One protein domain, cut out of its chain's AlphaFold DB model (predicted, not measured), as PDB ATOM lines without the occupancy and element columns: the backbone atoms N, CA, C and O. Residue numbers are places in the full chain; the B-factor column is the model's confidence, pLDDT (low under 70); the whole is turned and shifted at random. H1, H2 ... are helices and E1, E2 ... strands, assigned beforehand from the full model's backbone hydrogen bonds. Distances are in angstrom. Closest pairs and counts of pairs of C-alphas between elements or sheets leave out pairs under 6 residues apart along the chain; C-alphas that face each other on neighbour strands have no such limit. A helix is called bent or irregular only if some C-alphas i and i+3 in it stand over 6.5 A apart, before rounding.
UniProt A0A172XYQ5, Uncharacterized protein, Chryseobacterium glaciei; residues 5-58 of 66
ATOM      1  N   LYS A   5     199.811 181.386 179.818       81.31
ATOM      2  CA  LYS A   5     198.484 181.557 180.431       81.31
ATOM      3  C   LYS A   5     197.461 182.199 179.489       81.31
ATOM      4  O   LYS A   5     196.311 181.778 179.454       81.31
ATOM      5  N   GLN A   6     197.869 183.187 178.696       82.81
ATOM      6  CA  GLN A   6     196.978 183.880 177.766       82.81
ATOM      7  C   GLN A   6     196.650 183.019 176.545       82.81
ATOM      8  O   GLN A   6     195.520 183.042 176.071       82.81
ATOM      9  N   LYS A   7     197.601 182.204 176.066       84.62
ATOM     10  CA  LYS A   7     197.330 181.223 175.002       84.62
ATOM     11  C   LYS A   7     196.322 180.166 175.457       84.62
ATOM     12  O   LYS A   7     195.372 179.904 174.728       84.62
ATOM     13  N   LEU A   8     196.506 179.614 176.660       87.44
ATOM     14  CA  LEU A   8     195.569 178.663 177.270       87.44
ATOM     15  C   LEU A   8     194.185 179.283 177.452       87.44
ATOM     16  O   LEU A   8     193.200 178.713 176.994       87.44
ATOM     17  N   PHE A   9     194.112 180.482 178.033       87.50
ATOM     18  CA  PHE A   9     192.848 181.202 178.177       87.50
ATOM     19  C   PHE A   9     192.150 181.386 176.823       87.50
ATOM     20  O   PHE A   9     190.980 181.052 176.687       87.50
ATOM     21  N   ASN A  10     192.875 181.851 175.801       87.38
ATOM     22  CA  ASN A  10     192.322 182.053 174.463       87.38
ATOM     23  C   ASN A  10     191.822 180.746 173.832       87.38
ATOM     24  O   ASN A  10     190.833 180.761 173.104       87.38
ATOM     25  N   PHE A  11     192.493 179.625 174.096       89.50
ATOM     26  CA  PHE A  11     192.069 178.311 173.621       89.50
ATOM     27  C   PHE A  11     190.749 177.877 174.271       89.50
ATOM     28  O   PHE A  11     189.784 177.607 173.556       89.50
ATOM     29  N   TYR A  12     190.665 177.901 175.605       89.00
ATOM     30  CA  TYR A  12     189.427 177.574 176.324       89.00
ATOM     31  C   TYR A  12     188.282 178.518 175.961       89.00
ATOM     32  O   TYR A  12     187.149 178.079 175.775       89.00
ATOM     33  N   TRP A  13     188.580 179.807 175.797       88.75
ATOM     34  CA  TRP A  13     187.581 180.802 175.439       88.75
ATOM     35  C   TRP A  13     186.991 180.552 174.048       88.75
ATOM     36  O   TRP A  13     185.777 180.592 173.881       88.75
ATOM     37  N   LYS A  14     187.822 180.192 173.061       89.12
ATOM     38  CA  LYS A  14     187.335 179.787 171.732       89.12
ATOM     39  C   LYS A  14     186.442 178.549 171.790       89.12
ATOM     40  O   LYS A  14     185.432 178.522 171.101       89.12
ATOM     41  N   ILE A  15     186.789 177.551 172.606       90.31
ATOM     42  CA  ILE A  15     185.955 176.350 172.784       90.31
ATOM     43  C   ILE A  15     184.592 176.726 173.368       90.31
ATOM     44  O   ILE A  15     183.568 176.296 172.845       90.31
ATOM     45  N   TYR A  16     184.577 177.559 174.410       88.25
ATOM     46  CA  TYR A  16     183.340 178.038 175.023       88.25
ATOM     47  C   TYR A  16     182.447 178.768 174.007       88.25
ATOM     48  O   TYR A  16     181.281 178.411 173.847       88.25
ATOM     49  N   ILE A  17     183.021 179.707 173.245       87.06
ATOM     50  CA  ILE A  17     182.342 180.428 172.157       87.06
ATOM     51  C   ILE A  17     181.756 179.450 171.133       87.06
ATOM     52  O   ILE A  17     180.598 179.599 170.751       87.06
ATOM     53  N   SER A  18     182.519 178.437 170.704       88.44
ATOM     54  CA  SER A  18     182.047 177.431 169.746       88.44
ATOM     55  C   SER A  18     180.853 176.634 170.260       88.44
ATOM     56  O   SER A  18     179.917 176.389 169.501       88.44
ATOM     57  N   ILE A  19     180.880 176.222 171.530       87.69
ATOM     58  CA  ILE A  19     179.802 175.439 172.144       87.69
ATOM     59  C   ILE A  19     178.530 176.279 172.243       87.69
ATOM     60  O   ILE A  19     177.462 175.818 171.847       87.69
ATOM     61  N   GLU A  20     178.634 177.508 172.742       84.94
ATOM     62  CA  GLU A  20     177.488 178.414 172.860       84.94
ATOM     63  C   GLU A  20     176.919 178.786 171.484       84.94
ATOM     64  O   GLU A  20     175.710 178.716 171.272       84.94
ATOM     65  N   TYR A  21     177.781 179.070 170.504       85.25
ATOM     66  CA  TYR A  21     177.354 179.306 169.125       85.25
ATOM     67  C   TYR A  21     176.612 178.090 168.547       85.25
ATOM     68  O   TYR A  21     175.544 178.237 167.951       85.25
ATOM     69  N   PHE A  22     177.124 176.877 168.773       86.06
ATOM     70  CA  PHE A  22     176.476 175.645 168.323       86.06
ATOM     71  C   PHE A  22     175.127 175.404 169.012       86.06
ATOM     72  O   PHE A  22     174.180 174.960 168.364       86.06
ATOM     73  N   LYS A  23     174.991 175.716 170.307       84.56
ATOM     74  CA  LYS A  23     173.705 175.597 171.017       84.56
ATOM     75  C   LYS A  23     172.622 176.463 170.375       84.56
ATOM     76  O   LYS A  23     171.512 175.956 170.187       84.56
ATOM     77  N   THR A  24     172.971 177.701 170.026       82.38
ATOM     78  CA  THR A  24     172.071 178.716 169.457       82.38
ATOM     79  C   THR A  24     171.754 178.455 167.989       82.38
ATOM     80  O   THR A  24     170.590 178.373 167.614       82.38
ATOM     81  N   PHE A  25     172.779 178.278 167.154       82.50
ATOM     82  CA  PHE A  25     172.628 178.219 165.696       82.50
ATOM     83  C   PHE A  25     172.610 176.795 165.129       82.50
ATOM     84  O   PHE A  25     172.485 176.628 163.918       82.50
ATOM     85  N   LYS A  26     172.788 175.767 165.974       84.69
ATOM     86  CA  LYS A  26     172.881 174.342 165.587       84.69
ATOM     87  C   LYS A  26     173.934 174.052 164.509       84.69
ATOM     88  O   LYS A  26     173.889 173.016 163.851       84.69
ATOM     89  N   CYS A  27     174.905 174.948 164.341       85.94
ATOM     90  CA  CYS A  27     176.007 174.826 163.397       85.94
ATOM     91  C   CYS A  27     177.319 175.282 164.041       85.94
ATOM     92  O   CYS A  27     177.325 176.059 164.996       85.94
ATOM     93  N   LEU A  28     178.445 174.763 163.546       84.75
ATOM     94  CA  LEU A  28     179.765 175.160 164.033       84.75
ATOM     95  C   LEU A  28     180.171 176.515 163.429       84.75
ATOM     96  O   LEU A  28     179.920 176.757 162.243       84.75
ATOM     97  N   PRO A  29     180.826 177.397 164.202       87.88
ATOM     98  CA  PRO A  29     181.360 178.636 163.655       87.88
ATOM     99  C   PRO A  29     182.523 178.339 162.697       87.88
ATOM    100  O   PRO A  29     183.395 177.524 162.994       87.88
ATOM    101  N   LYS A  30     182.554 179.025 161.550       89.56
ATOM    102  CA  LYS A  30     183.622 178.911 160.543       89.56
ATOM    103  C   LYS A  30     184.887 179.646 160.984       89.56
ATOM    104  O   LYS A  30     185.993 179.201 160.696       89.56
ATOM    105  N   SER A  31     184.734 180.774 161.680       89.69
ATOM    106  CA  SER A  31     185.855 181.556 162.203       89.69
ATOM    107  C   SER A  31     185.533 182.178 163.561       89.69
ATOM    108  O   SER A  31     184.420 182.645 163.797       89.69
ATOM    109  N   ILE A  32     186.526 182.188 164.458       89.81
ATOM    110  CA  ILE A  32     186.465 182.871 165.758       89.81
ATOM    111  C   ILE A  32     187.742 183.686 165.948       89.81
ATOM    112  O   ILE A  32     188.847 183.134 166.068       89.81
ATOM    113  N   LYS A  33     187.585 185.005 166.043       90.25
ATOM    114  CA  LYS A  33     188.649 185.958 166.356       90.25
ATOM    115  C   LYS A  33     188.351 186.608 167.703       90.25
ATOM    116  O   LYS A  33     187.308 187.217 167.899       90.25
ATOM    117  N   LEU A  34     189.278 186.456 168.642       88.25
ATOM    118  CA  LEU A  34     189.185 187.124 169.937       88.25
ATOM    119  C   LEU A  34     189.659 188.568 169.775       88.25
ATOM    120  O   LEU A  34     190.690 188.794 169.139       88.25
ATOM    121  N   THR A  35     188.908 189.511 170.325       87.44
ATOM    122  CA  THR A  35     189.301 190.920 170.418       87.44
ATOM    123  C   THR A  35     189.964 191.183 171.774       87.44
ATOM    124  O   THR A  35     190.050 190.283 172.619       87.44
ATOM    125  N   ASP A  36     190.445 192.407 171.992       84.56
ATOM    126  CA  ASP A  36     190.977 192.821 173.297       84.56
ATOM    127  C   ASP A  36     189.887 192.801 174.382       84.56
ATOM    128  O   ASP A  36     190.157 192.487 175.546       84.56
ATOM    129  N   ASN A  37     188.631 193.037 173.986       82.81
ATOM    130  CA  ASN A  37     187.469 192.824 174.834       82.81
ATOM    131  C   ASN A  37     186.997 191.366 174.745       82.81
ATOM    132  O   ASN A  37     186.287 190.962 173.828       82.81
ATOM    133  N   LYS A  38     187.335 190.566 175.758       77.56
ATOM    134  CA  LYS A  38     186.987 189.135 175.818       77.56
ATOM    135  C   LYS A  38     185.492 188.851 175.641       77.56
ATOM    136  O   LYS A  38     185.151 187.792 175.124       77.56
ATOM    137  N   ASN A  39     184.624 189.785 176.026       81.88
ATOM    138  CA  ASN A  39     183.175 189.634 175.920       81.88
ATOM    139  C   ASN A  39     182.638 189.933 174.515       81.88
ATOM    140  O   ASN A  39     181.454 189.731 174.280       81.88
ATOM    141  N   GLN A  40     183.474 190.420 173.594       85.94
ATOM    142  CA  GLN A  40     183.083 190.796 172.237       85.94
ATOM    143  C   GLN A  40     183.953 190.096 171.175       85.94
ATOM    144  O   GLN A  40     184.687 190.759 170.436       85.94
ATOM    145  N   PRO A  41     183.966 188.750 171.106       87.75
ATOM    146  CA  PRO A  41     184.626 188.038 170.018       87.75
ATOM    147  C   PRO A  41     183.927 188.285 168.677       87.75
ATOM    148  O   PRO A  41     182.717 188.469 168.606       87.75
ATOM    149  N   ILE A  42     184.695 188.209 167.594       87.50
ATOM    150  CA  ILE A  42     184.167 188.220 166.232       87.50
ATOM    151  C   ILE A  42     183.985 186.769 165.784       87.50
ATOM    152  O   ILE A  42     184.966 186.019 165.698       87.50
ATOM    153  N   VAL A  43     182.752 186.372 165.486       87.88
ATOM    154  CA  VAL A  43     182.400 185.032 165.003       87.88
ATOM    155  C   VAL A  43     181.821 185.152 163.598       87.88
ATOM    156  O   VAL A  43     180.876 185.899 163.376       87.88
ATOM    157  N   ASN A  44     182.400 184.446 162.623       88.06
ATOM    158  CA  ASN A  44     181.997 184.519 161.209       88.06
ATOM    159  C   ASN A  44     181.970 185.947 160.620       88.06
ATOM    160  O   ASN A  44     181.224 186.208 159.682       88.06
ATOM    161  N   GLY A  45     182.779 186.863 161.157       83.75
ATOM    162  CA  GLY A  45     182.813 188.269 160.733       83.75
ATOM    163  C   GLY A  45     181.867 189.197 161.501       83.75
ATOM    164  O   GLY A  45     181.997 190.406 161.363       83.75
ATOM    165  N   TYR A  46     180.997 188.665 162.363       82.44
ATOM    166  CA  TYR A  46     180.081 189.451 163.190       82.44
ATOM    167  C   TYR A  46     180.644 189.643 164.593       82.44
ATOM    168  O   TYR A  46     181.149 188.693 165.193       82.44
ATOM    169  N   LEU A  47     180.555 190.862 165.125       83.06
ATOM    170  CA  LEU A  47     180.885 191.137 166.519       83.06
ATOM    171  C   LEU A  47     179.779 190.560 167.409       83.06
ATOM    172  O   LEU A  47     178.626 190.963 167.316       83.06
ATOM    173  N   CYS A  48     180.126 189.602 168.258       78.50
ATOM    174  CA  CYS A  48     179.178 188.894 169.107       78.50
ATOM    175  C   CYS A  48     179.387 189.283 170.566       78.50
ATOM    176  O   CYS A  48     180.506 189.171 171.058       78.50
ATOM    177  N   ALA A  49     178.330 189.667 171.284       79.19
ATOM    178  CA  ALA A  49     178.411 189.941 172.715       79.19
ATOM    179  C   ALA A  49     178.108 188.677 173.539       79.19
ATOM    180  O   ALA A  49     177.012 188.120 173.505       79.19
ATOM    181  N   PHE A  50     179.090 188.239 174.323       72.06
ATOM    182  CA  PHE A  50     178.962 187.147 175.278       72.06
ATOM    183  C   PHE A  50     178.812 187.715 176.682       72.06
ATOM    184  O   PHE A  50     179.765 188.247 177.259       72.06
ATOM    185  N   LYS A  51     177.629 187.559 177.279       62.91
ATOM    186  CA  LYS A  51     177.469 187.759 178.719       62.91
ATOM    187  C   LYS A  51     177.896 186.470 179.418       62.91
ATOM    188  O   LYS A  51     177.349 185.404 179.152       62.91
ATOM    189  N   LEU A  52     178.808 186.579 180.389       56.47
ATOM    190  CA  LEU A  52     179.225 185.488 181.298       56.47
ATOM    191  C   LEU A  52     178.052 184.777 182.010       56.47
ATOM    192  O   LEU A  52     178.244 183.733 182.622       56.47
ATOM    193  N   LYS A  53     176.832 185.320 181.906       54.31
ATOM    194  CA  LYS A  53     175.575 184.737 182.382       54.31
ATOM    195  C   LYS A  53     174.982 183.650 181.462       54.31
ATOM    196  O   LYS A  53     173.878 183.194 181.732       54.31
ATOM    197  N   GLY A  54     175.689 183.228 180.408       48.28
ATOM    198  CA  GLY A  54     175.268 182.125 179.530       48.28
ATOM    199  C   GLY A  54     174.222 182.507 178.479       48.28
ATOM    200  O   GLY A  54     173.518 181.636 177.983       48.28
ATOM    201  N   MET A  55     174.104 183.797 178.149       47.50
ATOM    202  CA  MET A  55     173.221 184.289 177.089       47.50
ATOM    203  C   MET A  55     174.030 185.052 176.039       47.50
ATOM    204  O   MET A  55     174.837 185.930 176.362       47.50
ATOM    205  N   PHE A  56     173.813 184.661 174.786       54.97
ATOM    206  CA  PHE A  56     174.334 185.290 173.582       54.97
ATOM    207  C   PHE A  56     173.336 186.373 173.177       54.97
ATOM    208  O   PHE A  56     172.239 186.043 172.731       54.97
ATOM    209  N   ASP A  57     173.694 187.643 173.332       52.03
ATOM    210  CA  ASP A  57     172.926 188.713 172.700       52.03
ATOM    211  C   ASP A  57     173.586 188.960 171.344       52.03
ATOM    212  O   ASP A  57     174.686 189.510 171.250       52.03
ATOM    213  N   PHE A  58     172.938 188.490 170.275       48.19
ATOM    214  CA  PHE A  58     173.291 188.872 168.909       48.19
ATOM    215  C   PHE A  58     172.776 190.296 168.671       48.19
ATOM    216  O   PHE A  58     171.885 190.540 167.862       48.19
TER     217      PHE A  58
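Overview. This is residues 5 to 58 of the 66 residues of an uncharacterized protein of Chryseobacterium glaciei (UniProt A0A172XYQ5). A single long helix, H1, makes the longest axis, and the rest of the printed part folds back along one side of it as a long looping stretch, residues 26 to 48, that ends in a small hairpin of two short strands, E1 and E2. The hairpin sits beside residues 17 to 24 of H1, with E2 the nearer strand, and short pairings join parts of the loop to one another. The printed part has 54 residues, with one named helix and two named strands in the order H1, E1, E2; the sheet has the order E1 - E2 and is antiparallel, and the class is mixed, helices and strands. The whole is compact, with a radius of gyration of the C-alphas of 10.3 A, and its outline is elongated, with spans of 30 by 20 by 19 A.

Along the chain. The sheet is made of E1, residues 49 to 51, and E2, residues 55 to 57. C-alpha 49, where E1 begins, is at (178.411, 189.941, 172.715), and C-alpha 57, where E2 ends, is at (172.926, 188.713, 172.700). H1, residues 5 to 25, is 29.9 A from first to last C-alpha; C-alpha 5 is at (198.484, 181.557, 180.431), and C-alpha 25 is at (172.628, 178.219, 165.696).

Arrangement. E1 and E2 form a hairpin of antiparallel neighbour strands, with 153 degrees between their directions. The C-alphas of 50 and 56 face each other at 5.3 A. Across the pair, N 51 and O 55 are within hydrogen-bond range at 3.4 A, and so are N 57 and O 49 at 3.4 A. The closest C-alphas of H1 and E2 are those of Glu 20 and Phe 56, 7.6 A apart, and the centres of the two elements are 13.9 A apart. H1 is not bent, and in it every O i to N i+4 pair is within hydrogen-bond range. Between H1 and E1, residues 32 to 33 pair antiparallel with residues 42 to 43, and residues 42 to 43 pair antiparallel with residues 46 to 47.

Size, cuts and confidence. The two C-alphas farthest apart are those of Lys 5 and Lys 26, at 30.5 A. The printed part runs from residue 5 to residue 58 and has no cut. The link from H1 to E1, with 23 residues, is long, and the link from E1 to E2, with 3 residues, is tight. The C-alphas of residues 26 to 48 lie 5 to 14 A from the mean of the C-alphas. The mean pLDDT of the printed part is 80.8; residues 51 to 58 are under 70, and the mean over E2 is 52.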